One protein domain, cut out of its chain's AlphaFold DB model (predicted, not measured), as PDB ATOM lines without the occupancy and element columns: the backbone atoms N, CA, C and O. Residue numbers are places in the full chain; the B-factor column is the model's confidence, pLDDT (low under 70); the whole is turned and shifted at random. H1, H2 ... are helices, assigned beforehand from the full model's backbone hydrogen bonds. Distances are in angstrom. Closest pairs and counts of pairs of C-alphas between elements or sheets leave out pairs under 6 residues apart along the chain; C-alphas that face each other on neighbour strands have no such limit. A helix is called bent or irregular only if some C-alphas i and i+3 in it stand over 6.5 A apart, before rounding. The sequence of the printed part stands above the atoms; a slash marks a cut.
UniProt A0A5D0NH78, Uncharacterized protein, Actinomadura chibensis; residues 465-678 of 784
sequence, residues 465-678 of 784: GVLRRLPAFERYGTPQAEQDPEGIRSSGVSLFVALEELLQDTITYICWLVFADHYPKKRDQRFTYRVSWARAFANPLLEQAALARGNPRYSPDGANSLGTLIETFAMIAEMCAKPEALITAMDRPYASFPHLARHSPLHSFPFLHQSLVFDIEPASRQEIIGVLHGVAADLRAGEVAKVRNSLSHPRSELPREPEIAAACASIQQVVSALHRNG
ATOM      1  N   GLY A 465      52.086 -54.814-100.472       93.62
ATOM      2  CA  GLY A 465      50.715 -54.334-100.626       93.62
ATOM      3  C   GLY A 465      50.553 -53.332-101.772       93.62
ATOM      4  O   GLY A 465      49.572 -53.416-102.516       93.62
ATOM      5  N   VAL A 466      51.517 -52.427-101.939       96.38
ATOM      6  CA  VAL A 466      51.547 -51.436-103.025       96.38
ATOM      7  C   VAL A 466      51.894 -52.122-104.342       96.38
ATOM      8  O   VAL A 466      51.140 -52.010-105.308       96.38
ATOM      9  N   LEU A 467      52.972 -52.913-104.365       94.56
ATOM     10  CA  LEU A 467      53.454 -53.588-105.576       94.56
ATOM     11  C   LEU A 467      52.437 -54.570-106.165       94.56
ATOM     12  O   LEU A 467      52.377 -54.740-107.377       94.56
ATOM     13  N   ARG A 468      51.593 -55.194-105.336       94.75
ATOM     14  CA  ARG A 468      50.521 -56.083-105.812       94.75
ATOM     15  C   ARG A 468      49.376 -55.331-106.490       94.75
ATOM     16  O   ARG A 468      48.728 -55.878-107.378       94.75
ATOM     17  N   ARG A 469      49.094 -54.104-106.044       96.25
ATOM     18  CA  ARG A 469      47.973 -53.280-106.529       96.25
ATOM     19  C   ARG A 469      48.367 -52.401-107.709       96.25
ATOM     20  O   ARG A 469      47.512 -52.084-108.532       96.25
ATOM     21  N   LEU A 470      49.650 -52.060-107.816       95.81
ATOM     22  CA  LEU A 470      50.178 -51.197-108.869       95.81
ATOM     23  C   LEU A 470      49.823 -51.698-110.285       95.81
ATOM     24  O   LEU A 470      49.223 -50.917-111.021       95.81
ATOM     25  N   PRO A 471      50.027 -52.983-110.657       95.06
ATOM     26  CA  PRO A 471      49.724 -53.456-112.009       95.06
ATOM     27  C   PRO A 471      48.230 -53.433-112.342       95.06
ATOM     28  O   PRO A 471      47.860 -53.377-113.511       95.06
ATOM     29  N   ALA A 472      47.351 -53.517-111.337       92.75
ATOM     30  CA  ALA A 472      45.909 -53.442-111.555       92.75
ATOM     31  C   ALA A 472      45.485 -52.021-111.945       92.75
ATOM     32  O   ALA A 472      44.680 -51.853-112.856       92.75
ATOM     33  N   PHE A 473      46.065 -51.006-111.298       94.62
ATOM     34  CA  PHE A 473      45.794 -49.607-111.619       94.62
ATOM     35  C   PHE A 473      46.520 -49.150-112.896       94.62
ATOM     36  O   PHE A 473      45.929 -48.465-113.727       94.62
ATOM     37  N   GLU A 474      47.760 -49.601-113.104       93.62
ATOM     38  CA  GLU A 474      48.588 -49.265-114.270       93.62
ATOM     39  C   GLU A 474      47.941 -49.668-115.603       93.62
ATOM     40  O   GLU A 474      48.102 -48.968-116.601       93.62
ATOM     41  N   ARG A 475      47.139 -50.743-115.628       92.44
ATOM     42  CA  ARG A 475      46.391 -51.169-116.826       92.44
ATOM     43  C   ARG A 475      45.530 -50.052-117.410       92.44
ATOM     44  O   ARG A 475      45.464 -49.939-118.629       92.44
ATOM     45  N   TYR A 476      44.939 -49.201-116.571       90.62
ATOM     46  CA  TYR A 476      44.119 -48.062-117.004       90.62
ATOM     47  C   TYR A 476      44.940 -46.864-117.507       90.62
ATOM     48  O   TYR A 476      44.378 -45.912-118.037       90.62
ATOM     49  N   GLY A 477      46.265 -46.904-117.363       85.50
ATOM     50  CA  GLY A 477      47.192 -45.945-117.964       85.50
ATOM     51  C   GLY A 477      47.599 -46.297-119.398       85.50
ATOM     52  O   GLY A 477      48.447 -45.613-119.969       85.50
ATOM     53  N   THR A 478      47.044 -47.370-119.980       85.56
ATOM     54  CA  THR A 478      47.398 -47.829-121.331       85.56
ATOM     55  C   THR A 478      46.376 -47.368-122.384       85.56
ATOM     56  O   THR A 478      45.178 -47.455-122.124       85.56
ATOM     57  N   PRO A 479      46.802 -46.977-123.608       76.50
ATOM     58  CA  PRO A 479      45.902 -46.457-124.656       76.50
ATOM     59  C   PRO A 479      44.820 -47.414-125.173       76.50
ATOM     60  O   PRO A 479      43.989 -47.034-125.994       76.50
ATOM     61  N   GLN A 480      44.891 -48.686-124.787       71.56
ATOM     62  CA  GLN A 480      43.999 -49.759-125.237       71.56
ATOM     63  C   GLN A 480      43.062 -50.231-124.118       71.56
ATOM     64  O   GLN A 480      42.299 -51.174-124.326       71.56
ATOM     65  N   ALA A 481      43.138 -49.623-122.932       72.25
ATOM     66  CA  ALA A 481      42.328 -50.013-121.795       72.25
ATOM     67  C   ALA A 481      40.859 -49.650-122.020       72.25
ATOM     68  O   ALA A 481      40.527 -48.530-122.407       72.25
ATOM     69  N   GLU A 482      39.965 -50.594-121.732       74.38
ATOM     70  CA  GLU A 482      38.547 -50.281-121.626       74.38
ATOM     71  C   GLU A 482      38.356 -49.325-120.440       74.38
ATOM     72  O   GLU A 482      38.741 -49.620-119.305       74.38
ATOM     73  N   GLN A 483      37.831 -48.134-120.729       76.38
ATOM     74  CA  GLN A 483      37.615 -47.085-119.741       76.38
ATOM     75  C   GLN A 483      36.424 -47.481-118.865       76.38
ATOM     76  O   GLN A 483      35.275 -47.202-119.201       76.38
ATOM     77  N   ASP A 484      36.720 -48.156-117.755       85.56
ATOM     78  CA  ASP A 484      35.784 -48.507-116.688       85.56
ATOM     79  C   ASP A 484      35.970 -47.540-115.499       85.56
ATOM     80  O   ASP A 484      36.896 -47.709-114.698       85.56
ATOM     81  N   PRO A 485      35.110 -46.509-115.359       85.88
ATOM     82  CA  PRO A 485      35.184 -45.528-114.278       85.88
ATOM     83  C   PRO A 485      35.181 -46.132-112.871       85.88
ATOM     84  O   PRO A 485      35.845 -45.603-111.975       85.88
ATOM     85  N   GLU A 486      34.422 -47.210-112.654       85.94
ATOM     86  CA  GLU A 486      34.327 -47.861-111.348       85.94
ATOM     87  C   GLU A 486      35.580 -48.689-111.069       85.94
ATOM     88  O   GLU A 486      36.144 -48.596-109.976       85.94
ATOM     89  N   GLY A 487      36.083 -49.411-112.073       87.81
ATOM     90  CA  GLY A 487      37.346 -50.142-112.009       87.81
ATOM     91  C   GLY A 487      38.559 -49.246-111.736       87.81
ATOM     92  O   GLY A 487      39.376 -49.574-110.864       87.81
ATOM     93  N   ILE A 488      38.641 -48.079-112.392       90.00
ATOM     94  CA  ILE A 488      39.682 -47.060-112.160       90.00
ATOM     95  C   ILE A 488      39.633 -46.572-110.707       90.00
ATOM     96  O   ILE A 488      40.661 -46.536-110.026       90.00
ATOM     97  N   ARG A 489      38.440 -46.222-110.205       90.75
ATOM     98  CA  ARG A 489      38.265 -45.745-108.825       90.75
ATOM     99  C   ARG A 489      38.586 -46.825-107.805       90.75
ATOM    100  O   ARG A 489      39.357 -46.563-106.889       90.75
ATOM    101  N   SER A 490      38.042 -48.026-107.966       91.38
ATOM    102  CA  SER A 490      38.259 -49.140-107.040       91.38
ATOM    103  C   SER A 490      39.743 -49.517-106.951       91.38
ATOM    104  O   SER A 490      40.312 -49.581-105.858       91.38
ATOM    105  N   SER A 491      40.401 -49.693-108.103       92.50
ATOM    106  CA  SER A 491      41.823 -50.056-108.164       92.50
ATOM    107  C   SER A 491      42.715 -48.935-107.634       92.50
ATOM    108  O   SER A 491      43.631 -49.191-106.851       92.50
ATOM    109  N   GLY A 492      42.424 -47.685-108.010       93.25
ATOM    110  CA  GLY A 492      43.190 -46.523-107.580       93.25
ATOM    111  C   GLY A 492      43.044 -46.233-106.087       93.25
ATOM    112  O   GLY A 492      44.052 -46.088-105.404       93.25
ATOM    113  N   VAL A 493      41.823 -46.225-105.536       93.75
ATOM    114  CA  VAL A 493      41.597 -46.041-104.088       93.75
ATOM    115  C   VAL A 493      42.324 -47.123-103.293       93.75
ATOM    116  O   VAL A 493      43.023 -46.803-102.336       93.75
ATOM    117  N   SER A 494      42.232 -48.390-103.712       94.56
ATOM    118  CA  SER A 494      42.937 -49.475-103.023       94.56
ATOM    119  C   SER A 494      44.462 -49.303-103.052       94.56
ATOM    120  O   SER A 494      45.118 -49.557-102.042       94.56
ATOM    121  N   LEU A 495      45.034 -48.860-104.179       96.56
ATOM    122  CA  LEU A 495      46.463 -48.555-104.295       96.56
ATOM    123  C   LEU A 495      46.872 -47.384-103.392       96.56
ATOM    124  O   LEU A 495      47.872 -47.489-102.690       96.56
ATOM    125  N   PHE A 496      46.121 -46.280-103.408       96.12
ATOM    126  CA  PHE A 496      46.480 -45.074-102.661       96.12
ATOM    127  C   PHE A 496      46.363 -45.251-101.150       96.12
ATOM    128  O   PHE A 496      47.203 -44.712-100.443       96.12
ATOM    129  N   VAL A 497      45.409 -46.051-100.662       94.81
ATOM    130  CA  VAL A 497      45.360 -46.437 -99.241       94.81
ATOM    131  C   VAL A 497      46.632 -47.197 -98.855       94.81
ATOM    132  O   VAL A 497      47.315 -46.806 -97.915       94.81
ATOM    133  N   ALA A 498      47.019 -48.210 -99.641       95.50
ATOM    134  CA  ALA A 498      48.247 -48.966 -99.384       95.50
ATOM    135  C   ALA A 498      49.515 -48.093 -99.488       95.50
ATOM    136  O   ALA A 498      50.482 -48.316 -98.763       95.50
ATOM    137  N   LEU A 499      49.532 -47.107-100.392       96.94
ATOM    138  CA  LEU A 499      50.643 -46.167-100.533       96.94
ATOM    139  C   LEU A 499      50.724 -45.207 -99.342       96.94
ATOM    140  O   LEU A 499      51.817 -44.971 -98.841       96.94
ATOM    141  N   GLU A 500      49.600 -44.645 -98.897       95.88
ATOM    142  CA  GLU A 500      49.543 -43.745 -97.738       95.88
ATOM    143  C   GLU A 500      50.033 -44.459 -96.470       95.88
ATOM    144  O   GLU A 500      50.887 -43.916 -95.770       95.88
ATOM    145  N   GLU A 501      49.589 -45.700 -96.238       94.75
ATOM    146  CA  GLU A 501      50.075 -46.558 -95.146       94.75
ATOM    147  C   GLU A 501      51.591 -46.795 -95.240       94.75
ATOM    148  O   GLU A 501      52.323 -46.519 -94.287       94.75
ATOM    149  N   LEU A 502      52.087 -47.217 -96.413       96.56
ATOM    150  CA  LEU A 502      53.516 -47.456 -96.636       96.56
ATOM    151  C   LEU A 502      54.357 -46.200 -96.379       96.56
ATOM    152  O   LEU A 502      55.398 -46.277 -95.726       96.56
ATOM    153  N   LEU A 503      53.941 -45.045 -96.907       96.75
ATOM    154  CA  LEU A 503      54.681 -43.791 -96.754       96.75
ATOM    155  C   LEU A 503      54.672 -43.312 -95.301       96.75
ATOM    156  O   LEU A 503      55.713 -42.868 -94.821       96.75
ATOM    157  N   GLN A 504      53.545 -43.433 -94.595       95.00
ATOM    158  CA  GLN A 504      53.445 -43.088 -93.176       95.00
ATOM    159  C   GLN A 504      54.393 -43.945 -92.325       95.00
ATOM    160  O   GLN A 504      55.184 -43.392 -91.558       95.00
ATOM    161  N   ASP A 505      54.376 -45.271 -92.493       94.44
ATOM    162  CA  ASP A 505      55.269 -46.170 -91.749       94.44
ATOM    163  C   ASP A 505      56.744 -45.933 -92.105       94.44
ATOM    164  O   ASP A 505      57.614 -45.945 -91.230       94.44
ATOM    165  N   THR A 506      57.029 -45.631 -93.374       97.19
ATOM    166  CA  THR A 506      58.376 -45.290 -93.854       97.19
ATOM    167  C   THR A 506      58.894 -43.994 -93.227       97.19
ATOM    168  O   THR A 506      60.027 -43.950 -92.754       97.19
ATOM    169  N   ILE A 507      58.075 -42.941 -93.177       96.88
ATOM    170  CA  ILE A 507      58.409 -41.659 -92.540       96.88
ATOM    171  C   ILE A 507      58.747 -41.866 -91.064       96.88
ATOM    172  O   ILE A 507      59.790 -41.404 -90.595       96.88
ATOM    173  N   THR A 508      57.888 -42.593 -90.345       96.31
ATOM    174  CA  THR A 508      58.096 -42.918 -88.934       96.31
ATOM    175  C   THR A 508      59.387 -43.715 -88.739       96.31
ATOM    176  O   THR A 508      60.193 -43.369 -87.874       96.31
ATOM    177  N   TYR A 509      59.614 -44.746 -89.559       97.56
ATOM    178  CA  TYR A 509      60.824 -45.562 -89.508       97.56
ATOM    179  C   TYR A 509      62.086 -44.733 -89.740       97.56
ATOM    180  O   TYR A 509      62.983 -44.786 -88.907       97.56
ATOM    181  N   ILE A 510      62.154 -43.938 -90.812       97.56
ATOM    182  CA  ILE A 510      63.336 -43.130 -91.155       97.56
ATOM    183  C   ILE A 510      63.620 -42.090 -90.069       97.56
ATOM    184  O   ILE A 510      64.773 -41.904 -89.677       97.56
ATOM    185  N   CYS A 511      62.579 -41.418 -89.569       96.25
ATOM    186  CA  CYS A 511      62.725 -40.424 -88.513       96.25
ATOM    187  C   CYS A 511      63.305 -41.052 -87.235       96.25
ATOM    188  O   CYS A 511      64.311 -40.571 -86.716       96.25
ATOM    189  N   TRP A 512      62.735 -42.168 -86.769       96.62
ATOM    190  CA  TRP A 512      63.276 -42.904 -85.623       96.62
ATOM    191  C   TRP A 512      64.693 -43.421 -85.893       96.62
ATOM    192  O   TRP A 512      65.595 -43.236 -85.083       96.62
ATOM    193  N   LEU A 513      64.919 -44.008 -87.064       96.44
ATOM    194  CA  LEU A 513      66.195 -44.586 -87.463       96.44
ATOM    195  C   LEU A 513      67.337 -43.568 -87.388       96.44
ATOM    196  O   LEU A 513      68.399 -43.893 -86.870       96.44
ATOM    197  N   VAL A 514      67.133 -42.350 -87.888       94.56
ATOM    198  CA  VAL A 514      68.205 -41.349 -87.989       94.56
ATOM    199  C   VAL A 514      68.366 -40.525 -86.708       94.56
ATOM    200  O   VAL A 514      69.481 -40.101 -86.403       94.56
ATOM    201  N   PHE A 515      67.294 -40.297 -85.947       94.50
ATOM    202  CA  PHE A 515      67.322 -39.356 -84.820       94.50
ATOM    203  C   PHE A 515      67.247 -40.000 -83.431       94.50
ATOM    204  O   PHE A 515      67.544 -39.323 -82.450       94.50
ATOM    205  N   ALA A 516      66.873 -41.277 -83.312       93.62
ATOM    206  CA  ALA A 516      66.804 -41.941 -82.010       93.62
ATOM    207  C   ALA A 516      68.188 -42.345 -81.469       93.62
ATOM    208  O   ALA A 516      69.149 -42.556 -82.219       93.62
ATOM    209  N   ASP A 517      68.255 -42.508 -80.145       92.38
ATOM    210  CA  ASP A 517      69.361 -43.185 -79.472       92.38
ATOM    211  C   ASP A 517      69.207 -44.703 -79.661       92.38
ATOM    212  O   ASP A 517      68.308 -45.309 -79.079       92.38
ATOM    213  N   HIS A 518      70.085 -45.332 -80.451       92.00
ATOM    214  CA  HIS A 518      70.107 -46.797 -80.629       92.00
ATOM    215  C   HIS A 518      70.950 -47.532 -79.584       92.00
ATOM    216  O   HIS A 518      70.986 -48.764 -79.577       92.00
ATOM    217  N   TYR A 519      71.608 -46.798 -78.685       89.44
ATOM    218  CA  TYR A 519      72.371 -47.340 -77.567       89.44
ATOM    219  C   TYR A 519      71.891 -46.787 -76.208       89.44
ATOM    220  O   TYR A 519      72.706 -46.312 -75.411       89.44
ATOM    221  N   PRO A 520      70.582 -46.835 -75.887       87.75
ATOM    222  CA  PRO A 520      70.074 -46.303 -74.629       87.75
ATOM    223  C   PRO A 520      70.583 -47.103 -73.420       87.75
ATOM    224  O   PRO A 520      71.158 -48.197 -73.524       87.75
ATOM    225  N   LYS A 521      70.342 -46.554 -72.223       81.00
ATOM    226  CA  LYS A 521      70.713 -47.196 -70.953       81.00
ATOM    227  C   LYS A 521      70.064 -48.580 -70.805       81.00
ATOM    228  O   LYS A 521      70.762 -49.515 -70.414       81.00
ATOM    229  N   LYS A 522      68.772 -48.711 -71.145       81.44
ATOM    230  CA  LYS A 522      68.038 -49.988 -71.123       81.44
ATOM    231  C   LYS A 522      68.585 -50.899 -72.232       81.44
ATOM    232  O   LYS A 522      68.579 -50.528 -73.402       81.44
ATOM    233  N   ARG A 523      69.146 -52.054 -71.860       78.44
ATOM    234  CA  ARG A 523      69.916 -52.923 -72.771       78.44
ATOM    235  C   ARG A 523      69.051 -53.610 -73.831       78.44
ATOM    236  O   ARG A 523      69.487 -53.741 -74.967       78.44
ATOM    237  N   ASP A 524      67.856 -54.027 -73.450       79.75
ATOM    238  CA  ASP A 524      66.813 -54.619 -74.296       79.75
ATOM    239  C   ASP A 524      66.320 -53.679 -75.410       79.75
ATOM    240  O   ASP A 524      65.919 -54.148 -76.468       79.75
ATOM    241  N   GLN A 525      66.401 -52.360 -75.208       87.19
ATOM    242  CA  GLN A 525      66.001 -51.361 -76.207       87.19
ATOM    243  C   GLN A 525      67.062 -51.097 -77.278       87.19
ATOM    244  O   GLN A 525      66.776 -50.480 -78.303       87.19
ATOM    245  N   ARG A 526      68.303 -51.543 -77.062       89.00
ATOM    246  CA  ARG A 526      69.408 -51.246 -77.978       89.00
ATOM    247  C   ARG A 526      69.199 -51.939 -79.310       89.00
ATOM    248  O   ARG A 526      68.887 -53.130 -79.350       89.00
ATOM    249  N   PHE A 527      69.389 -51.180 -80.387       92.56
ATOM    250  CA  PHE A 527      69.244 -51.644 -81.768       92.56
ATOM    251  C   PHE A 527      67.970 -52.458 -82.015       92.56
ATOM    252  O   PHE A 527      67.984 -53.375 -82.830       92.56
ATOM    253  N   THR A 528      66.888 -52.172 -81.295       93.94
ATOM    254  CA  THR A 528      65.636 -52.921 -81.397       93.94
ATOM    255  C   THR A 528      64.584 -52.018 -82.008       93.94
ATOM    256  O   THR A 528      64.232 -50.984 -81.444       93.94
ATOM    257  N   TYR A 529      64.098 -52.403 -83.183       95.62
ATOM    258  CA  TYR A 529      63.002 -51.720 -83.843       95.62
ATOM    259  C   TYR A 529      61.674 -52.351 -83.447       95.62
ATOM    260  O   TYR A 529      61.465 -53.554 -83.620       95.62
ATOM    261  N   ARG A 530      60.775 -51.488 -82.979       94.56
ATOM    262  CA  ARG A 530      59.359 -51.760 -82.759       94.56
ATOM    263  C   ARG A 530      58.554 -50.618 -83.342       94.56
ATOM    264  O   ARG A 530      58.927 -49.452 -83.176       94.56
ATOM    265  N   VAL A 531      57.451 -50.946 -84.005       93.50
ATOM    266  CA  VAL A 531      56.618 -49.950 -84.689       93.50
ATOM    267  C   VAL A 531      56.048 -48.961 -83.672       93.50
ATOM    268  O   VAL A 531      56.119 -47.750 -83.881       93.50
ATOM    269  N   SER A 532      55.561 -49.460 -82.535       94.06
ATOM    270  CA  SER A 532      55.034 -48.660 -81.427       94.06
ATOM    271  C   SER A 532      56.055 -47.653 -80.879       94.06
ATOM    272  O   SER A 532      55.743 -46.468 -80.753       94.06
ATOM    273  N   TRP A 533      57.295 -48.082 -80.623       94.38
ATOM    274  CA  TRP A 533      58.371 -47.209 -80.137       94.38
ATOM    275  C   TRP A 533      58.787 -46.173 -81.177       94.38
ATOM    276  O   TRP A 533      58.967 -45.001 -80.844       94.38
ATOM    277  N   ALA A 534      58.898 -46.586 -82.441       95.62
ATOM    278  CA  ALA A 534      59.224 -45.676 -83.526       95.62
ATOM    279  C   ALA A 534      58.156 -44.585 -83.678       95.62
ATOM    280  O   ALA A 534      58.506 -43.415 -83.810       95.62
ATOM    281  N   ARG A 535      56.863 -44.934 -83.580       95.00
ATOM    282  CA  ARG A 535      55.747 -43.969 -83.598       95.00
ATOM    283  C   ARG A 535      55.790 -43.022 -82.401       95.00
ATOM    284  O   ARG A 535      55.708 -41.809 -82.595       95.00
ATOM    285  N   ALA A 536      55.969 -43.558 -81.192       94.38
ATOM    286  CA  ALA A 536      56.034 -42.771 -79.960       94.38
ATOM    287  C   ALA A 536      57.188 -41.752 -79.964       94.38
ATOM    288  O   ALA A 536      57.054 -40.670 -79.399       94.38
ATOM    289  N   PHE A 537      58.302 -42.081 -80.623       94.50
ATOM    290  CA  PHE A 537      59.436 -41.177 -80.797       94.50
ATOM    291  C   PHE A 537      59.244 -40.188 -81.959       94.50
ATOM    292  O   PHE A 537      59.427 -38.984 -81.790       94.50
ATOM    293  N   ALA A 538      58.901 -40.686 -83.150       95.44
ATOM    294  CA  ALA A 538      58.918 -39.890 -84.374       95.44
ATOM    295  C   ALA A 538      57.771 -38.878 -84.437       95.44
ATOM    296  O   ALA A 538      57.982 -37.753 -84.880       95.44
ATOM    297  N   ASN A 539      56.563 -39.242 -83.996       94.25
ATOM    298  CA  ASN A 539      55.388 -38.388 -84.183       94.25
ATOM    299  C   ASN A 539      55.503 -37.031 -83.459       94.25
ATOM    300  O   ASN A 539      55.286 -36.018 -84.128       94.25
ATOM    301  N   PRO A 540      55.917 -36.960 -82.176       92.50
ATOM    302  CA  PRO A 540      56.138 -35.676 -81.503       92.50
ATOM    303  C   PRO A 540      57.246 -34.839 -82.155       92.50
ATOM    304  O   PRO A 540      57.117 -33.622 -82.292       92.50
ATOM    305  N   LEU A 541      58.330 -35.484 -82.599       91.81
ATOM    306  CA  LEU A 541      59.452 -34.799 -83.244       91.81
ATOM    307  C   LEU A 541      59.043 -34.193 -84.595       91.81
ATOM    308  O   LEU A 541      59.402 -33.056 -84.908       91.81
ATOM    309  N   LEU A 542      58.270 -34.936 -85.389       92.88
ATOM    310  CA  LEU A 542      57.757 -34.482 -86.681       92.88
ATOM    311  C   LEU A 542      56.722 -33.362 -86.521       92.88
ATOM    312  O   LEU A 542      56.758 -32.402 -87.288       92.88
ATOM    313  N   GLU A 543      55.851 -33.434 -85.512       92.00
ATOM    314  CA  GLU A 543      54.913 -32.357 -85.176       92.00
ATOM    315  C   GLU A 543      55.656 -31.064 -84.805       92.00
ATOM    316  O   GLU A 543      55.380 -29.999 -85.366       92.00
ATOM    317  N   GLN A 544      56.664 -31.153 -83.931       89.31
ATOM    318  CA  GLN A 544      57.491 -30.008 -83.550       89.31
ATOM    319  C   GLN A 544      58.211 -29.396 -84.762       89.31
ATOM    320  O   GLN A 544      58.229 -28.171 -84.927       89.31
ATOM    321  N   ALA A 545      58.779 -30.234 -85.633       89.19
ATOM    322  CA  ALA A 545      59.442 -29.785 -86.852       89.19
ATOM    323  C   ALA A 545      58.460 -29.113 -87.831       89.19
ATOM    324  O   ALA A 545      58.791 -28.086 -88.427       89.19
ATOM    325  N   ALA A 546      57.241 -29.638 -87.967       88.56
ATOM    326  CA  ALA A 546      56.199 -29.064 -88.815       88.56
ATOM    327  C   ALA A 546      55.743 -27.682 -88.306       88.56
ATOM    328  O   ALA A 546      55.640 -26.725 -89.086       88.56
ATOM    329  N   LEU A 547      55.563 -27.543 -86.986       86.12
ATOM    330  CA  LEU A 547      55.241 -26.274 -86.326       86.12
ATOM    331  C   LEU A 547      56.339 -25.224 -86.530       86.12
ATOM    332  O   LEU A 547      56.036 -24.085 -86.891       86.12
ATOM    333  N   ALA A 548      57.612 -25.604 -86.380       83.56
ATOM    334  CA  ALA A 548      58.750 -24.700 -86.567       83.56
ATOM    335  C   ALA A 548      58.834 -24.110 -87.989       83.56
ATOM    336  O   ALA A 548      59.390 -23.031 -88.191       83.56
ATOM    337  N   ARG A 549      58.252 -24.793 -88.980       80.56
ATOM    338  CA  ARG A 549      58.211 -24.360 -90.386       80.56
ATOM    339  C   ARG A 549      56.966 -23.551 -90.742       80.56
ATOM    340  O   ARG A 549      56.811 -23.166 -91.899       80.56
ATOM    341  N   GLY A 550      56.068 -23.323 -89.783       72.25
ATOM    342  CA  GLY A 550      54.786 -22.664 -90.022       72.25
ATOM    343  C   GLY A 550      53.809 -23.501 -90.856       72.25
ATOM    344  O   GLY A 550      52.893 -22.939 -91.453       72.25
ATOM    345  N   ASN A 551      53.990 -24.827 -90.915       66.69
ATOM    346  CA  ASN A 551      53.128 -25.748 -91.658       66.69
ATOM    347  C   ASN A 551      52.488 -26.773 -90.697       66.69
ATOM    348  O   ASN A 551      52.979 -27.894 -90.591       66.69
ATOM    349  N   PRO A 552      51.392 -26.434 -89.988       62.12
ATOM    350  CA  PRO A 552      50.805 -27.270 -88.932       62.12
ATOM    351  C   PRO A 552      50.005 -28.479 -89.463       62.12
ATOM    352  O   PRO A 552      49.043 -28.914 -88.841       62.12
ATOM    353  N   ARG A 553      50.325 -28.990 -90.657       78.88
ATOM    354  CA  ARG A 553      49.518 -30.008 -91.352       78.88
ATOM    355  C   ARG A 553      49.867 -31.450 -90.993       78.88
ATOM    356  O   ARG A 553      49.137 -32.339 -91.425       78.88
ATOM    357  N   TYR A 554      50.964 -31.687 -90.272       86.44
ATOM    358  CA  TYR A 554      51.320 -33.026 -89.805       86.44
ATOM    359  C   TYR A 554      50.504 -33.377 -88.559       86.44
ATOM    360  O   TYR A 554      50.575 -32.675 -87.554       86.44
ATOM    361  N   SER A 555      49.737 -34.460 -88.635       87.19
ATOM    362  CA  SER A 555      48.978 -35.026 -87.527       87.19
ATOM    363  C   SER A 555      49.746 -36.207 -86.918       87.19
ATOM    364  O   SER A 555      50.067 -37.159 -87.642       87.19
ATOM    365  N   PRO A 556      50.016 -36.197 -85.599       84.31
ATOM    366  CA  PRO A 556      50.663 -37.315 -84.913       84.31
ATOM    367  C   PRO A 556      49.771 -38.565 -84.821       84.31
ATOM    368  O   PRO A 556      50.290 -39.658 -84.610       84.31
ATOM    369  N   ASP A 557      48.460 -38.434 -85.044       82.50
ATOM    370  CA  ASP A 557      47.495 -39.545 -85.017       82.50
ATOM    371  C   ASP A 557      47.478 -40.359 -86.325       82.50
ATOM    372  O   ASP A 557      46.682 -41.283 -86.486       82.50
ATOM    373  N   GLY A 558      48.334 -40.012 -87.294       79.25
ATOM    374  CA  GLY A 558      48.418 -40.691 -88.590       79.25
ATOM    375  C   GLY A 558      47.361 -40.253 -89.607       79.25
ATOM    376  O   GLY A 558      47.350 -40.758 -90.726       79.25
ATOM    377  N   ALA A 559      46.509 -39.275 -89.279       84.94
ATOM    378  CA  ALA A 559      45.504 -38.703 -90.183       84.94
ATOM    379  C   ALA A 559      46.119 -37.724 -91.210       84.94
ATOM    380  O   ALA A 559      45.647 -36.600 -91.398       84.94
ATOM    381  N   ASN A 560      47.209 -38.134 -91.860       89.19
ATOM    382  CA  ASN A 560      47.985 -37.308 -92.778       89.19
ATOM    383  C   ASN A 560      47.517 -37.484 -94.224       89.19
ATOM    384  O   ASN A 560      47.369 -38.595 -94.724       89.19
ATOM    385  N   SER A 561      47.325 -36.369 -94.933       90.44
ATOM    386  CA  SER A 561      47.064 -36.415 -96.375       90.44
ATOM    387  C   SER A 561      48.320 -36.842 -97.144       90.44
ATOM    388  O   SER A 561      49.433 -36.530 -96.721       90.44
ATOM    389  N   LEU A 562      48.163 -37.450 -98.324       92.00
ATOM    390  CA  LEU A 562      49.302 -37.796 -99.184       92.00
ATOM    391  C   LEU A 562      50.221 -36.595 -99.480       92.00
ATOM    392  O   LEU A 562      51.440 -36.738 -99.498       92.00
ATOM    393  N   GLY A 563      49.653 -35.397 -99.658       91.75
ATOM    394  CA  GLY A 563      50.434 -34.168 -99.826       91.75
ATOM    395  C   GLY A 563      51.291 -33.840 -98.600       91.75
ATOM    396  O   GLY A 563      52.467 -33.516 -98.750       91.75
ATOM    397  N   THR A 564      50.728 -34.000 -97.396       92.88
ATOM    398  CA  THR A 564      51.462 -33.858 -96.130       92.88
ATOM    399  C   THR A 564      52.621 -34.852 -96.069       92.88
ATOM    400  O   THR A 564      53.748 -34.433 -95.832       92.88
ATOM    401  N   LEU A 565      52.375 -36.137 -96.359       94.62
ATOM    402  CA  LEU A 565      53.404 -37.187 -96.331       94.62
ATOM    403  C   LEU A 565      54.564 -36.876 -97.293       94.62
ATOM    404  O   LEU A 565      55.732 -36.965 -96.918       94.62
ATOM    405  N   ILE A 566      54.256 -36.435 -98.519       94.75
ATOM    406  CA  ILE A 566      55.261 -36.024 -99.515       94.75
ATOM    407  C   ILE A 566      56.123 -34.863 -98.991       94.75
ATOM    408  O   ILE A 566      57.343 -34.862 -99.163       94.75
ATOM    409  N   GLU A 567      55.514 -33.863 -98.350       93.00
ATOM    410  CA  GLU A 567      56.242 -32.744 -97.739       93.00
ATOM    411  C   GLU A 567      57.104 -33.187 -96.548       93.00
ATOM    412  O   GLU A 567      58.208 -32.668 -96.366       93.00
ATOM    413  N   THR A 568      56.651 -34.181 -95.779       95.00
ATOM    414  CA  THR A 568      57.375 -34.712 -94.618       95.00
ATOM    415  C   THR A 568      58.717 -35.349 -94.998       95.00
ATOM    416  O   THR A 568      59.688 -35.162 -94.270       95.00
ATOM    417  N   PHE A 569      58.841 -36.010 -96.157       96.12
ATOM    418  CA  PHE A 569      60.141 -36.516 -96.634       96.12
ATOM    419  C   PHE A 569      61.175 -35.396 -96.812       96.12
ATOM    420  O   PHE A 569      62.301 -35.504 -96.328       96.12
ATOM    421  N   ALA A 570      60.782 -34.294 -97.458       93.69
ATOM    422  CA  ALA A 570      61.658 -33.134 -97.620       93.69
ATOM    423  C   ALA A 570      62.007 -32.509 -96.261       93.69
ATOM    424  O   ALA A 570      63.161 -32.155 -96.028       93.69
ATOM    425  N   MET A 571      61.035 -32.458 -95.344       93.31
ATOM    426  CA  MET A 571      61.256 -31.967 -93.990       93.31
ATOM    427  C   MET A 571      62.317 -32.783 -93.246       93.31
ATOM    428  O   MET A 571      63.246 -32.186 -92.707       93.31
ATOM    429  N   ILE A 572      62.225 -34.117 -93.260       95.06
ATOM    430  CA  ILE A 572      63.231 -35.005 -92.655       95.06
ATOM    431  C   ILE A 572      64.604 -34.773 -93.295       95.06
ATOM    432  O   ILE A 572      65.596 -34.692 -92.577       95.06
ATOM    433  N   ALA A 573      64.678 -34.596 -94.618       95.25
ATOM    434  CA  ALA A 573      65.939 -34.311 -95.307       95.25
ATOM    435  C   ALA A 573      66.620 -33.037 -94.774       95.25
ATOM    436  O   ALA A 573      67.822 -33.023 -94.514       95.25
ATOM    437  N   GLU A 574      65.854 -31.970 -94.540       92.75
ATOM    438  CA  GLU A 574      66.388 -30.723 -93.980       92.75
ATOM    439  C   GLU A 574      66.768 -30.859 -92.503       92.75
ATOM    440  O   GLU A 574      67.778 -30.288 -92.087       92.75
ATOM    441  N   MET A 575      66.024 -31.661 -91.730       92.31
ATOM    442  CA  MET A 575      66.417 -32.038 -90.367       92.31
ATOM    443  C   MET A 575      67.753 -32.791 -90.382       92.31
ATOM    444  O   MET A 575      68.639 -32.492 -89.586       92.31
ATOM    445  N   CYS A 576      67.951 -33.716 -91.327       92.06
ATOM    446  CA  CYS A 576      69.225 -34.403 -91.514       92.06
ATOM    447  C   CYS A 576      70.328 -33.443 -91.970       92.06
ATOM    448  O   CYS A 576      71.482 -33.641 -91.614       92.06
ATOM    449  N   ALA A 577      70.026 -32.400 -92.745       92.25
ATOM    450  CA  ALA A 577      71.021 -31.424 -93.188       92.25
ATOM    451  C   ALA A 577      71.481 -30.487 -92.058       92.25
ATOM    452  O   ALA A 577      72.650 -30.104 -92.035       92.25
ATOM    453  N   LYS A 578      70.594 -30.147 -91.115       88.50
ATOM    454  CA  LYS A 578      70.857 -29.231 -89.989       88.50
ATOM    455  C   LYS A 578      70.311 -29.789 -88.661       88.50
ATOM    456  O   LYS A 578      69.387 -29.201 -88.090       88.50
ATOM    457  N   PRO A 579      70.840 -30.921 -88.169       81.88
ATOM    458  CA  PRO A 579      70.322 -31.599 -86.988       81.88
ATOM    459  C   PRO A 579      70.457 -30.748 -85.722       81.88
ATOM    460  O   PRO A 579      69.619 -30.850 -84.831       81.88
ATOM    461  N   GLU A 580      71.436 -29.842 -85.669       81.50
ATOM    462  CA  GLU A 580      71.713 -28.964 -84.526       81.50
ATOM    463  C   GLU A 580      70.573 -27.970 -84.240       81.50
ATOM    464  O   GLU A 580      70.483 -27.428 -83.141       81.50
ATOM    465  N   ALA A 581      69.694 -27.717 -85.217       72.00
ATOM    466  CA  ALA A 581      68.545 -26.825 -85.059       72.00
ATOM    467  C   ALA A 581      67.402 -27.440 -84.230       72.00
ATOM    468  O   ALA A 581      66.526 -26.712 -83.765       72.00
ATOM    469  N   LEU A 582      67.389 -28.767 -84.078       67.19
ATOM    470  CA  LEU A 582      66.305 -29.527 -83.441       67.19
ATOM    471  C   LEU A 582      66.810 -30.434 -82.321       67.19
ATOM    472  O   LEU A 582      66.101 -30.658 -81.345       67.19
ATOM    473  N   ILE A 583      68.033 -30.940 -82.456       70.06
ATOM    474  CA  ILE A 583      68.675 -31.833 -81.503       70.06
ATOM    475  C   ILE A 583      69.912 -31.112 -80.992       70.06
ATOM    476  O   ILE A 583      70.919 -30.992 -81.691       70.06
ATOM    477  N   THR A 584      69.839 -30.619 -79.759       67.62
ATOM    478  CA  THR A 584      71.023 -30.141 -79.049       67.62
ATOM    479  C   THR A 584      71.977 -31.324 -78.935       67.62
ATOM    480  O   THR A 584      71.591 -32.352 -78.380       67.62
ATOM    481  N   ALA A 585      73.183 -31.219 -79.496       61.34
ATOM    482  CA  ALA A 585      74.167 -32.296 -79.447       61.34
ATOM    483  C   ALA A 585      74.403 -32.711 -77.984       61.34
ATOM    484  O   ALA A 585      74.987 -31.964 -77.199       61.34
ATOM    485  N   MET A 586      73.873 -33.875 -77.606       76.19
ATOM    486  CA  MET A 586      74.099 -34.484 -76.303       76.19
ATOM    487  C   MET A 586      75.154 -35.562 -76.500       76.19
ATOM    488  O   MET A 586      74.839 -36.701 -76.862       76.19
ATOM    489  N   ASP A 587      76.413 -35.162 -76.332       87.31
ATOM    490  CA  ASP A 587      77.535 -36.090 -76.279       87.31
ATOM    491  C   ASP A 587      77.207 -37.213 -75.300       87.31
ATOM    492  O   ASP A 587      76.732 -36.988 -74.177       87.31
ATOM    493  N   ARG A 588      77.466 -38.448 -75.715       89.31
ATOM    494  CA  ARG A 588      77.266 -39.590 -74.844       89.31
ATOM    495  C   ARG A 588      78.325 -39.555 -73.737       89.31
ATOM    496  O   ARG A 588      79.522 -39.539 -74.035       89.31
ATOM    497  N   PRO A 589      77.938 -39.635 -72.450       87.88
ATOM    498  CA  PRO A 589      78.910 -39.666 -71.366       87.88
ATOM    499  C   PRO A 589      79.865 -40.853 -71.511       87.88
ATOM    500  O   PRO A 589      79.414 -41.991 -71.669       87.88
ATOM    501  N   TYR A 590      81.172 -40.622 -71.358       85.25
ATOM    502  CA  TYR A 590      82.199 -41.674 -71.437       85.25
ATOM    503  C   TYR A 590      81.921 -42.857 -70.489       85.25
ATOM    504  O   TYR A 590      82.166 -44.016 -70.817       85.25
ATOM    505  N   ALA A 591      81.306 -42.585 -69.332       82.44
ATOM    506  CA  ALA A 591      80.890 -43.595 -68.359       82.44
ATOM    507  C   ALA A 591      79.799 -44.563 -68.862       82.44
ATOM    508  O   ALA A 591      79.549 -45.573 -68.207       82.44
ATOM    509  N   SER A 592      79.180 -44.301 -70.013       81.06
ATOM    510  CA  SER A 592      78.215 -45.201 -70.658       81.06
ATOM    511  C   SER A 592      78.812 -46.033 -71.798       81.06
ATOM    512  O   SER A 592      78.111 -46.848 -72.396       81.06
ATOM    513  N   PHE A 593      80.106 -45.869 -72.094       86.00
ATOM    514  CA  PHE A 593      80.771 -46.648 -73.140       86.00
ATOM    515  C   PHE A 593      80.938 -48.100 -72.667       86.00
ATOM    516  O   PHE A 593      81.191 -48.308 -71.481       86.00
ATOM    517  N   PRO A 594      80.852 -49.114 -73.537       84.12
ATOM    518  CA  PRO A 594      81.138 -50.495 -73.145       84.12
ATOM    519  C   PRO A 594      82.540 -50.620 -72.535       84.12
ATOM    520  O   PRO A 594      83.483 -50.038 -73.074       84.12
ATOM    521  N   HIS A 595      82.715 -51.396 -71.460       82.56
ATOM    522  CA  HIS A 595      84.035 -51.559 -70.832       82.56
ATOM    523  C   HIS A 595      85.084 -52.087 -71.824       82.56
ATOM    524  O   HIS A 595      86.203 -51.581 -71.884       82.56
ATOM    525  N   LEU A 596      84.696 -53.035 -72.685       79.94
ATOM    526  CA  LEU A 596      85.563 -53.582 -73.732       79.94
ATOM    527  C   LEU A 596      86.122 -52.491 -74.662       79.94
ATOM    528  O   LEU A 596      87.313 -52.506 -74.956       79.94
ATOM    529  N   ALA A 597      85.301 -51.516 -75.064       83.50
ATOM    530  CA  ALA A 597      85.730 -50.408 -75.922       83.50
ATOM    531  C   ALA A 597      86.671 -49.420 -75.211       83.50
ATOM    532  O   ALA A 597      87.446 -48.728 -75.861       83.50
ATOM    533  N   ARG A 598      86.613 -49.337 -73.874       83.62
ATOM    534  CA  ARG A 598      87.497 -48.460 -73.087       83.62
ATOM    535  C   ARG A 598      88.890 -49.050 -72.885       83.62
ATOM    536  O   ARG A 598      89.836 -48.302 -72.658       83.62
ATOM    537  N   HIS A 599      89.003 -50.377 -72.911       84.12
ATOM    538  CA  HIS A 599      90.213 -51.088 -72.490       84.12
ATOM    539  C   HIS A 599      90.854 -51.949 -73.585       84.12
ATOM    540  O   HIS A 599      91.996 -52.372 -73.412       84.12
ATOM    541  N   SER A 600      90.168 -52.201 -74.704       83.81
ATOM    542  CA  SER A 600      90.702 -52.981 -75.821       83.81
ATOM    543  C   SER A 600      90.944 -52.104 -77.051       83.81
ATOM    544  O   SER A 600      90.016 -51.437 -77.505       83.81
ATOM    545  N   PRO A 601      92.139 -52.155 -77.670       82.50
ATOM    546  CA  PRO A 601      92.389 -51.480 -78.942       82.50
ATOM    547  C   PRO A 601      91.696 -52.170 -80.130       82.50
ATOM    548  O   PRO A 601      91.718 -51.637 -81.234       82.50
ATOM    549  N   LEU A 602      91.112 -53.359 -79.929       78.88
ATOM    550  CA  LEU A 602      90.460 -54.132 -80.991       78.88
ATOM    551  C   LEU A 602      89.058 -53.622 -81.337       78.88
ATOM    552  O   LEU A 602      88.539 -53.963 -82.398       78.88
ATOM    553  N   HIS A 603      88.434 -52.840 -80.455       77.44
ATOM    554  CA  HIS A 603      87.038 -52.454 -80.602       77.44
ATOM    555  C   HIS A 603      86.868 -50.937 -80.503       77.44
ATOM    556  O   HIS A 603      87.087 -50.349 -79.446       77.44
ATOM    557  N   SER A 604      86.418 -50.312 -81.591       79.62
ATOM    558  CA  SER A 604      85.969 -48.919 -81.599       79.62
ATOM    559  C   SER A 604      84.468 -48.849 -81.311       79.62
ATOM    560  O   SER A 604      83.675 -49.638 -81.827       79.62
ATOM    561  N   PHE A 605      84.066 -47.906 -80.460       86.25
ATOM    562  CA  PHE A 605      82.660 -47.657 -80.157       86.25
ATOM    563  C   PHE A 605      82.157 -46.464 -80.987       86.25
ATOM    564  O   PHE A 605      82.572 -45.339 -80.708       86.25
ATOM    565  N   PRO A 606      81.305 -46.682 -82.010       86.62
ATOM    566  CA  PRO A 606      80.957 -45.634 -82.973       86.62
ATOM    567  C   PRO A 606      79.814 -44.711 -82.520       86.62
ATOM    568  O   PRO A 606      79.566 -43.710 -83.176       86.62
ATOM    569  N   PHE A 607      79.112 -45.023 -81.424       89.06
ATOM    570  CA  PHE A 607      77.906 -44.300 -80.985       89.06
ATOM    571  C   PHE A 607      78.236 -43.213 -79.954       89.06
ATOM    572  O   PHE A 607      77.909 -43.336 -78.766       89.06
ATOM    573  N   LEU A 608      78.944 -42.175 -80.396       89.56
ATOM    574  CA  LEU A 608      79.446 -41.104 -79.535       89.56
ATOM    575  C   LEU A 608      78.355 -40.115 -79.113       89.56
ATOM    576  O   LEU A 608      78.550 -39.387 -78.142       89.56
ATOM    577  N   HIS A 609      77.202 -40.122 -79.779       91.31
ATOM    578  CA  HIS A 609      76.086 -39.234 -79.490       91.31
ATOM    579  C   HIS A 609      74.824 -40.033 -79.129       91.31
ATOM    580  O   HIS A 609      74.746 -41.259 -79.259       91.31
ATOM    581  N   GLN A 610      73.809 -39.326 -78.634       90.62
ATOM    582  CA  GLN A 610      72.474 -39.886 -78.372       90.62
ATOM    583  C   GLN A 610      71.529 -39.791 -79.582       90.62
ATOM    584  O   GLN A 610      70.357 -40.123 -79.474       90.62
ATOM    585  N   SER A 611      72.021 -39.337 -80.735       91.50
ATOM    586  CA  SER A 611      71.266 -39.280 -81.986       91.50
ATOM    587  C   SER A 611      72.152 -39.760 -83.127       91.50
ATOM    588  O   SER A 611      73.211 -39.179 -83.377       91.50
ATOM    589  N   LEU A 612      71.694 -40.785 -83.846       91.94
ATOM    590  CA  LEU A 612      72.495 -41.491 -84.847       91.94
ATOM    591  C   LEU A 612      73.001 -40.596 -85.986       91.94
ATOM    592  O   LEU A 612      74.077 -40.844 -86.516       91.94
ATOM    593  N   VAL A 613      72.273 -39.538 -86.354       92.38
ATOM    594  CA  VAL A 613      72.653 -38.608 -87.435       92.38
ATOM    595  C   VAL A 613      74.065 -38.015 -87.287       92.38
ATOM    596  O   VAL A 613      74.669 -37.624 -88.288       92.38
ATOM    597  N   PHE A 614      74.592 -37.950 -86.060       90.88
ATOM    598  CA  PHE A 614      75.946 -37.471 -85.766       90.88
ATOM    599  C   PHE A 614      77.012 -38.578 -85.821       90.88
ATOM    600  O   PHE A 614      78.192 -38.276 -85.972       90.88
ATOM    601  N   ASP A 615      76.597 -39.843 -85.743       90.94
ATOM    602  CA  ASP A 615      77.455 -41.034 -85.680       90.94
ATOM    603  C   ASP A 615      77.504 -41.814 -87.013       90.94
ATOM    604  O   ASP A 615      78.102 -42.891 -87.101       90.94
ATOM    605  N   ILE A 616      76.882 -41.280 -88.069       91.81
ATOM    606  CA  ILE A 616      76.909 -41.850 -89.425       91.81
ATOM    607  C   ILE A 616      77.960 -41.172 -90.299       91.81
ATOM    608  O   ILE A 616      78.291 -39.998 -90.122       91.81
ATOM    609  N   GLU A 617      78.467 -41.898 -91.295       92.06
ATOM    610  CA  GLU A 617      79.419 -41.333 -92.248       92.06
ATOM    611  C   GLU A 617      78.816 -40.127 -93.000       92.06
ATOM    612  O   GLU A 617      77.675 -40.205 -93.473       92.06
ATOM    613  N   PRO A 618      79.574 -39.032 -93.220       91.69
ATOM    614  CA  PRO A 618      79.074 -37.865 -93.949       91.69
ATOM    615  C   PRO A 618      78.538 -38.189 -95.350       91.69
ATOM    616  O   PRO A 618      77.557 -37.588 -95.783       91.69
ATOM    617  N   ALA A 619      79.147 -39.156 -96.044       93.25
ATOM    618  CA  ALA A 619      78.679 -39.624 -97.348       93.25
ATOM    619  C   ALA A 619      77.305 -40.307 -97.253       93.25
ATOM    620  O   ALA A 619      76.406 -39.955 -98.013       93.25
ATOM    621  N   SER A 620      77.120 -41.196 -96.267       93.31
ATOM    622  CA  SER A 620      75.828 -41.841 -95.983       93.31
ATOM    623  C   SER A 620      74.754 -40.796 -95.664       93.31
ATOM    624  O   SER A 620      73.648 -40.836 -96.195       93.31
ATOM    625  N   ARG A 621      75.096 -39.782 -94.858       93.44
ATOM    626  CA  ARG A 621      74.186 -38.674 -94.530       93.44
ATOM    627  C   ARG A 621      73.726 -37.905 -95.774       93.44
ATOM    628  O   ARG A 621      72.538 -37.621 -95.898       93.44
ATOM    629  N   GLN A 622      74.638 -37.576 -96.690       95.50
ATOM    630  CA  GLN A 622      74.290 -36.887 -97.942       95.50
ATOM    631  C   GLN A 622      73.455 -37.763 -98.883       95.50
ATOM    632  O   GLN A 622      72.528 -37.261 -99.515       95.50
ATOM    633  N   GLU A 623      73.744 -39.064 -98.949       95.00
ATOM    634  CA  GLU A 623      72.957 -40.021 -99.732       95.00
ATOM    635  C   GLU A 623      71.508 -40.088 -99.234       95.00
ATOM    636  O   GLU A 623      70.582 -39.925-100.030       95.00
ATOM    637  N   ILE A 624      71.297 -40.205 -97.918       95.38
ATOM    638  CA  ILE A 624      69.958 -40.187 -97.307       95.38
ATOM    639  C   ILE A 624      69.227 -38.886 -97.651       95.38
ATOM    640  O   ILE A 624      68.101 -38.930 -98.140       95.38
ATOM    641  N   ILE A 625      69.867 -37.727 -97.453       96.62
ATOM    642  CA  ILE A 625      69.283 -36.416 -97.789       96.62
ATOM    643  C   ILE A 625      68.856 -36.374 -99.265       96.62
ATOM    644  O   ILE A 625      67.739 -35.954 -99.576       96.62
ATOM    645  N   GLY A 626      69.722 -36.846-100.167       96.94
ATOM    646  CA  GLY A 626      69.446 -36.908-101.600       96.94
ATOM    647  C   GLY A 626      68.247 -37.797-101.935       96.94
ATOM    648  O   GLY A 626      67.376 -37.382-102.698       96.94
ATOM    649  N   VAL A 627      68.158 -38.982-101.326       97.06
ATOM    650  CA  VAL A 627      67.037 -39.914-101.526       97.06
ATOM    651  C   VAL A 627      65.725 -39.312-101.028       97.06
ATOM    652  O   VAL A 627      64.731 -39.356-101.746       97.06
ATOM    653  N   LEU A 628      65.709 -38.701 -99.842       97.12
ATOM    654  CA  LEU A 628      64.501 -38.100 -99.267       97.12
ATOM    655  C   LEU A 628      63.979 -36.921-100.106       97.12
ATOM    656  O   LEU A 628      62.776 -36.818-100.358       97.12
ATOM    657  N   HIS A 629      64.873 -36.057-100.596       96.94
ATOM    658  CA  HIS A 629      64.494 -35.006-101.542       96.94
ATOM    659  C   HIS A 629      64.017 -35.577-102.883       96.94
ATOM    660  O   HIS A 629      63.019 -35.091-103.420       96.94
ATOM    661  N   GLY A 630      64.691 -36.611-103.397       96.62
ATOM    662  CA  GLY A 630      64.316 -37.310-104.626       96.62
ATOM    663  C   GLY A 630      62.913 -37.906-104.549       96.62
ATOM    664  O   GLY A 630      62.099 -37.651-105.428       96.62
ATOM    665  N   VAL A 631      62.577 -38.582-103.447       96.62
ATOM    666  CA  VAL A 631      61.234 -39.138-103.208       96.62
ATOM    667  C   VAL A 631      60.156 -38.055-103.276       96.62
ATOM    668  O   VAL A 631      59.154 -38.212-103.976       96.62
ATOM    669  N   ALA A 632      60.366 -36.927-102.592       94.88
ATOM    670  CA  ALA A 632      59.410 -35.826-102.616       94.88
ATOM    671  C   ALA A 632      59.287 -35.182-104.011       94.88
ATOM    672  O   ALA A 632      58.200 -34.755-104.401       94.88
ATOM    673  N   ALA A 633      60.386 -35.093-104.764       96.31
ATOM    674  CA  ALA A 633      60.396 -34.559-106.123       96.31
ATOM    675  C   ALA A 633      59.687 -35.494-107.119       96.31
ATOM    676  O   ALA A 633      58.824 -35.030-107.863       96.31
ATOM    677  N   ASP A 634      59.978 -36.795-107.080       97.06
ATOM    678  CA  ASP A 634      59.428 -37.808-107.989       97.06
ATOM    679  C   ASP A 634      57.904 -37.948-107.838       97.06
ATOM    680  O   ASP A 634      57.176 -38.006-108.835       97.06
ATOM    681  N   LEU A 635      57.392 -37.928-106.598       96.50
ATOM    682  CA  LEU A 635      55.948 -37.976-106.329       96.50
ATOM    683  C   LEU A 635      55.219 -36.695-106.766       96.50
ATOM    684  O   LEU A 635      54.063 -36.759-107.191       96.50
ATOM    685  N   ARG A 636      55.873 -35.526-106.687       95.31
ATOM    686  CA  ARG A 636      55.313 -34.262-107.200       95.31
ATOM    687  C   ARG A 636      55.316 -34.226-108.724       95.31
ATOM    688  O   ARG A 636      54.322 -33.810-109.308       95.31
ATOM    689  N   ALA A 637      56.404 -34.671-109.351       94.06
ATOM    690  CA  ALA A 637      56.545 -34.702-110.803       94.06
ATOM    691  C   ALA A 637      55.507 -35.620-111.467       94.06
ATOM    692  O   ALA A 637      54.956 -35.261-112.502       94.06
ATOM    693  N   GLY A 638      55.186 -36.757-110.839       94.31
ATOM    694  CA  GLY A 638      54.116 -37.657-111.288       94.31
ATOM    695  C   GLY A 638      52.697 -37.202-110.933       94.31
ATOM    696  O   GLY A 638      51.762 -37.973-111.116       94.31
ATOM    697  N   GLU A 639      52.525 -36.003-110.363       94.94
ATOM    698  CA  GLU A 639      51.242 -35.456-109.895       94.94
ATOM    699  C   GLU A 639      50.421 -36.434-109.021       94.94
ATOM    700  O   GLU A 639      49.188 -36.413-109.013       94.94
ATOM    701  N   VAL A 640      51.096 -37.280-108.235       95.12
ATOM    702  CA  VAL A 640      50.486 -38.428-107.539       95.12
ATOM    703  C   VAL A 640      49.341 -37.995-106.610       95.12
ATOM    704  O   VAL A 640      48.274 -38.610-106.588       95.12
ATOM    705  N   ALA A 641      49.509 -36.878-105.896       93.00
ATOM    706  CA  ALA A 641      48.470 -36.315-105.033       93.00
ATOM    707  C   ALA A 641      47.237 -35.814-105.809       93.00
ATOM    708  O   ALA A 641      46.110 -35.945-105.327       93.00
ATOM    709  N   LYS A 642      47.423 -35.264-107.016       92.56
ATOM    710  CA  LYS A 642      46.324 -34.804-107.879       92.56
ATOM    711  C   LYS A 642      45.530 -35.997-108.408       92.56
ATOM    712  O   LYS A 642      44.305 -35.990-108.293       92.56
ATOM    713  N   VAL A 643      46.216 -37.037-108.892       93.56
ATOM    714  CA  VAL A 643      45.584 -38.291-109.341       93.56
ATOM    715  C   VAL A 643      44.777 -38.908-108.200       93.56
ATOM    716  O   VAL A 643      43.585 -39.157-108.366       93.56
ATOM    717  N   ARG A 644      45.356 -39.040-107.002       93.56
ATOM    718  CA  ARG A 644      44.638 -39.521-105.811       93.56
ATOM    719  C   ARG A 644      43.373 -38.706-105.526       93.56
ATOM    720  O   ARG A 644      42.296 -39.275-105.371       93.56
ATOM    721  N   ASN A 645      43.470 -37.377-105.498       91.00
ATOM    722  CA  ASN A 645      42.326 -36.507-105.202       91.00
ATOM    723  C   ASN A 645      41.218 -36.576-106.267       91.00
ATOM    724  O   ASN A 645      40.041 -36.465-105.926       91.00
ATOM    725  N   SER A 646      41.573 -36.801-107.537       89.81
ATOM    726  CA  SER A 646      40.607 -36.955-108.634       89.81
ATOM    727  C   SER A 646      39.754 -38.230-108.535       89.81
ATOM    728  O   SER A 646      38.652 -38.275-109.079       89.81
ATOM    729  N   LEU A 647      40.222 -39.244-107.799       88.56
ATOM    730  CA  LEU A 647      39.507 -40.505-107.586       88.56
ATOM    731  C   LEU A 647      38.559 -40.462-106.379       88.56
ATOM    732  O   LEU A 647      37.553 -41.171-106.363       88.56
ATOM    733  N   SER A 648      38.856 -39.623-105.382       78.75
ATOM    734  CA  SER A 648      38.113 -39.565-104.115       78.75
ATOM    735  C   SER A 648      36.801 -38.770-104.183       78.75
ATOM    736  O   SER A 648      35.969 -38.895-103.284       78.75
ATOM    737  N   HIS A 649      36.587 -37.944-105.214       74.88
ATOM    738  CA  HIS A 649      35.401 -37.089-105.312       74.88
ATOM    739  C   HIS A 649      34.398 -37.588-106.375       74.88
ATOM    740  O   HIS A 649      34.755 -37.807-107.529       74.88
ATOM    741  N   PRO A 650      33.093 -37.714-106.053       59.97
ATOM    742  CA  PRO A 650      32.082 -38.181-107.005       59.97
ATOM    743  C   PRO A 650      31.961 -37.340-108.283       59.97
ATOM    744  O   PRO A 650      31.550 -37.870-109.308       59.97
ATOM    745  N   ARG A 651      32.328 -36.051-108.220       60.31
ATOM    746  CA  ARG A 651      32.143 -35.051-109.286       60.31
ATOM    747  C   ARG A 651      33.448 -34.549-109.929       60.31
ATOM    748  O   ARG A 651      33.382 -33.594-110.696       60.31
ATOM    749  N   SER A 652      34.610 -35.117-109.604       64.94
ATOM    750  CA  SER A 652      35.875 -34.755-110.262       64.94
ATOM    751  C   SER A 652      36.018 -35.448-111.616       64.94
ATOM    752  O   SER A 652      35.570 -36.584-111.788       64.94
ATOM    753  N   GLU A 653      36.655 -34.761-112.568       81.62
ATOM    754  CA  GLU A 653      37.150 -35.398-113.790       81.62
ATOM    755  C   GLU A 653      38.118 -36.522-113.407       81.62
ATOM    756  O   GLU A 653      38.983 -36.333-112.549       81.62
ATOM    757  N   LEU A 654      37.933 -37.699-114.008       86.81
ATOM    758  CA  LEU A 654      38.831 -38.830-113.807       86.81
ATOM    759  C   LEU A 654      40.217 -38.522-114.393       86.81
ATOM    760  O   LEU A 654      40.304 -37.808-115.398       86.81
ATOM    761  N   PRO A 655      41.286 -39.072-113.794       89.62
ATOM    762  CA  PRO A 655      42.632 -38.874-114.301       89.62
ATOM    763  C   PRO A 655      42.766 -39.528-115.678       89.62
ATOM    764  O   PRO A 655      42.241 -40.617-115.921       89.62
ATOM    765  N   ARG A 656      43.463 -38.854-116.593       90.00
ATOM    766  CA  ARG A 656      43.691 -39.357-117.953       90.00
ATOM    767  C   ARG A 656      44.756 -40.451-117.944       90.00
ATOM    768  O   ARG A 656      45.641 -40.452-117.093       90.00
ATOM    769  N   GLU A 657      44.738 -41.316-118.956       90.69
ATOM    770  CA  GLU A 657      45.730 -42.387-119.157       90.69
ATOM    771  C   GLU A 657      47.197 -41.954-118.915       90.69
ATOM    772  O   GLU A 657      47.870 -42.602-118.111       90.69
ATOM    773  N   PRO A 658      47.714 -40.843-119.495       92.31
ATOM    774  CA  PRO A 658      49.092 -40.413-119.239       92.31
ATOM    775  C   PRO A 658      49.339 -39.962-117.792       92.31
ATOM    776  O   PRO A 658      50.456 -40.111-117.303       92.31
ATOM    777  N   GLU A 659      48.326 -39.434-117.098       93.81
ATOM    778  CA  GLU A 659      48.434 -39.044-115.684       93.81
ATOM    779  C   GLU A 659      48.517 -40.292-114.790       93.81
ATOM    780  O   GLU A 659      49.348 -40.347-113.884       93.81
ATOM    781  N   ILE A 660      47.718 -41.327-115.086       94.69
ATOM    782  CA  ILE A 660      47.771 -42.624-114.390       94.69
ATOM    783  C   ILE A 660      49.135 -43.290-114.601       94.69
ATOM    784  O   ILE A 660      49.760 -43.722-113.630       94.69
ATOM    785  N   ALA A 661      49.616 -43.349-115.847       94.06
ATOM    786  CA  ALA A 661      50.904 -43.953-116.178       94.06
ATOM    787  C   ALA A 661      52.075 -43.227-115.491       94.06
ATOM    788  O   ALA A 661      52.933 -43.875-114.887       94.06
ATOM    789  N   ALA A 662      52.083 -41.888-115.516       95.81
ATOM    790  CA  ALA A 662      53.102 -41.086-114.841       95.81
ATOM    791  C   ALA A 662      53.085 -41.298-113.318       95.81
ATOM    792  O   ALA A 662      54.139 -41.510-112.718       95.81
ATOM    793  N   ALA A 663      51.902 -41.317-112.694       96.69
ATOM    794  CA  ALA A 663      51.776 -41.565-111.262       96.69
ATOM    795  C   ALA A 663      52.271 -42.968-110.870       96.69
ATOM    796  O   ALA A 663      53.014 -43.101-109.895       96.69
ATOM    797  N   CYS A 664      51.918 -44.009-111.636       97.06
ATOM    798  CA  CYS A 664      52.380 -45.378-111.380       97.06
ATOM    799  C   CYS A 664      53.905 -45.501-111.506       97.06
ATOM    800  O   CYS A 664      54.546 -46.086-110.630       97.06
ATOM    801  N   ALA A 665      54.495 -44.896-112.543       96.56
ATOM    802  CA  ALA A 665      55.944 -44.876-112.741       96.56
ATOM    803  C   ALA A 665      56.672 -44.176-111.580       96.56
ATOM    804  O   ALA A 665      57.639 -44.722-111.041       96.56
ATOM    805  N   SER A 666      56.170 -43.017-111.133       97.69
ATOM    806  CA  SER A 666      56.713 -42.302-109.972       97.69
ATOM    807  C   SER A 666      56.626 -43.127-108.685       97.69
ATOM    808  O   SER A 666      57.599 -43.188-107.935       97.69
ATOM    809  N   ILE A 667      55.499 -43.805-108.430       98.00
ATOM    810  CA  ILE A 667      55.341 -44.686-107.260       98.00
ATOM    811  C   ILE A 667      56.369 -45.825-107.304       98.00
ATOM    812  O   ILE A 667      57.068 -46.063-106.317       98.00
ATOM    813  N   GLN A 668      56.516 -46.498-108.448       97.31
ATOM    814  CA  GLN A 668      57.477 -47.592-108.613       97.31
ATOM    815  C   GLN A 668      58.923 -47.124-108.393       97.31
ATOM    816  O   GLN A 668      59.709 -47.813-107.732       97.31
ATOM    817  N   GLN A 669      59.281 -45.952-108.928       96.88
ATOM    818  CA  GLN A 669      60.604 -45.353-108.771       96.88
ATOM    819  C   GLN A 669      60.910 -45.039-107.303       96.88
ATOM    820  O   GLN A 669      61.979 -45.408-106.811       96.88
ATOM    821  N   VAL A 670      59.956 -44.433-106.595       97.75
ATOM    822  CA  VAL A 670      60.061 -44.076-105.173       97.75
ATOM    823  C   VAL A 670      60.225 -45.309-104.293       97.75
ATOM    824  O   VAL A 670      61.168 -45.371-103.504       97.75
ATOM    825  N   VAL A 671      59.367 -46.321-104.464       97.19
ATOM    826  CA  VAL A 671      59.460 -47.581-103.707       97.19
ATOM    827  C   VAL A 671      60.813 -48.247-103.951       97.19
ATOM    828  O   VAL A 671      61.482 -48.670-103.010       97.19
ATOM    829  N   SER A 672      61.273 -48.263-105.205       95.56
ATOM    830  CA  SER A 672      62.578 -48.826-105.560       95.56
ATOM    831  C   SER A 672      63.743 -48.040-104.944       95.56
ATOM    832  O   SER A 672      64.719 -48.641-104.499       95.56
ATOM    833  N   ALA A 673      63.665 -46.706-104.906       95.75
ATOM    834  CA  ALA A 673      64.691 -45.854-104.308       95.75
ATOM    835  C   ALA A 673      64.782 -46.047-102.786       95.75
ATOM    836  O   ALA A 673      65.884 -46.230-102.265       95.75
ATOM    837  N   LEU A 674      63.641 -46.078-102.091       96.81
ATOM    838  CA  LEU A 674      63.570 -46.340-100.651       96.81
ATOM    839  C   LEU A 674      64.088 -47.745-100.312       96.81
ATOM    840  O   LEU A 674      64.917 -47.897 -99.414       96.81
ATOM    841  N   HIS A 675      63.675 -48.758-101.081       94.62
ATOM    842  CA  HIS A 675      64.118 -50.139-100.898       94.62
ATOM    843  C   HIS A 675      65.638 -50.293-101.061       94.62
ATOM    844  O   HIS A 675      66.297 -50.846-100.182       94.62
ATOM    845  N   ARG A 676      66.223 -49.780-102.159       93.06
ATOM    846  CA  ARG A 676      67.669 -49.923-102.445       93.06
ATOM    847  C   ARG A 676      68.558 -49.355-101.337       93.06
ATOM    848  O   ARG A 676      69.634 -49.893-101.091       93.06
ATOM    849  N   ASN A 677      68.092 -48.303-100.668       93.38
ATOM    850  CA  ASN A 677      68.799 -47.656 -99.564       93.38
ATOM    851  C   ASN A 677      68.490 -48.279 -98.192       93.38
ATOM    852  O   ASN A 677      69.066 -47.868 -97.186       93.38
ATOM    853  N   GLY A 678      67.598 -49.275 -98.129       94.62
ATOM    854  CA  GLY A 678      67.138 -49.884 -96.882       94.62
ATOM    855  C   GLY A 678      66.353 -48.913 -95.992       94.62
ATOM    856  O   GLY A 678      66.368 -49.041 -94.775       94.62
TER     857      GLY A 678
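This is residues 465 to 678 of the 784 residues of an uncharacterized protein of Actinomadura chibensis (UniProt A0A5D0NH78). Five helices, H1, H2, H4, H6 and H8, make an elongated bundle; H3 crosses H2 near one end of it and the short H7 packs on H2 and H8 near the other. From the end near H3 a looped arm sticks out, residues 589 to 604, with the small helix H5, residues 595 to 599, at its tip, and the arm lies at one end of the longest span. The 214 printed residues hold eight named helices, H1 to H8 in chain order, and no named strand; the class is all helix. The whole is only just loose, close to compact, with a radius of gyration of the C-alphas of 20.5 A and spans of 71 by 36 by 29 A.

H1, residues 465 to 477, begins with C-alpha 465 at (50.715, -54.334, -100.626) and is 19.6 A long; it is only just irregular, with C-alphas 468 and 471 6.8 A apart. H2, residues 485 to 515, is the longest at 44.0 A. H3, residues 531 to 548, spans 25.4 A and has a kink of 29 degrees near residue 538. H4, residues 562 to 577, spans 23.4 A, and H5, residues 595 to 599, has its C-alpha 599 at (90.213, -51.088, -72.490). H6, residues 618 to 637, spans 28.3 A, H7 is residues 640 to 648, and H8, residues 657 to 676, spans 28.6 A and ends with C-alpha 676 at (67.669, -49.923, -102.445).

H2 is the hub and touches four helices. With residues 488 to 502 alone it touches H1, closest at the C-alphas of Phe 473 and Ser 491, 5.3 A; the two form a helical hairpin at a steep tilt of 41 degrees. H3 is about perpendicular to H2, at 89 degrees, and touches its residues 508 to 512 alone, closest at the C-alphas of Trp 512 and Ala 534, 5.3 A. H2 touches H4 with residues 500 to 514 alone, closest at the C-alphas of Glu 500 and Leu 562, 6.1 A, and H7 with residues 488 to 496 alone, closest at those of Arg 489 and Leu 647, 5.5 A. H4 and H6 touch at a shallow tilt of 22 degrees, opposite ways, closest at the C-alphas of Ala 573 and Ile 625, 4.7 A. H6 touches H8, opposite ways at a shallow tilt of 14 degrees, closest at the C-alphas of Val 631 and Val 670, 5.4 A. H8 touches H1, closest at the C-alphas of Gly 477 and Glu 657, 4.0 A. H5 touches no helix. In H2, H5, H6, H7 and H8 every O i to N i+4 pair is within hydrogen-bond range; the counts are 12 of 14 in H3, 11 of 12 in H4 and 4 of 9 in H1, where 5 of 10 O i to N i+3 pairs are within range.

The two C-alphas farthest apart, those of Glu 482 and His 599, are 71.3 A apart. The printed part has no cut. The links H2 to H3, H3 to H4, H4 to H5 and H5 to H6 are long. The mean pLDDT of the printed part is 89.6; residues 551 to 552, 582, 584 to 585 and 650 to 652 are under 70.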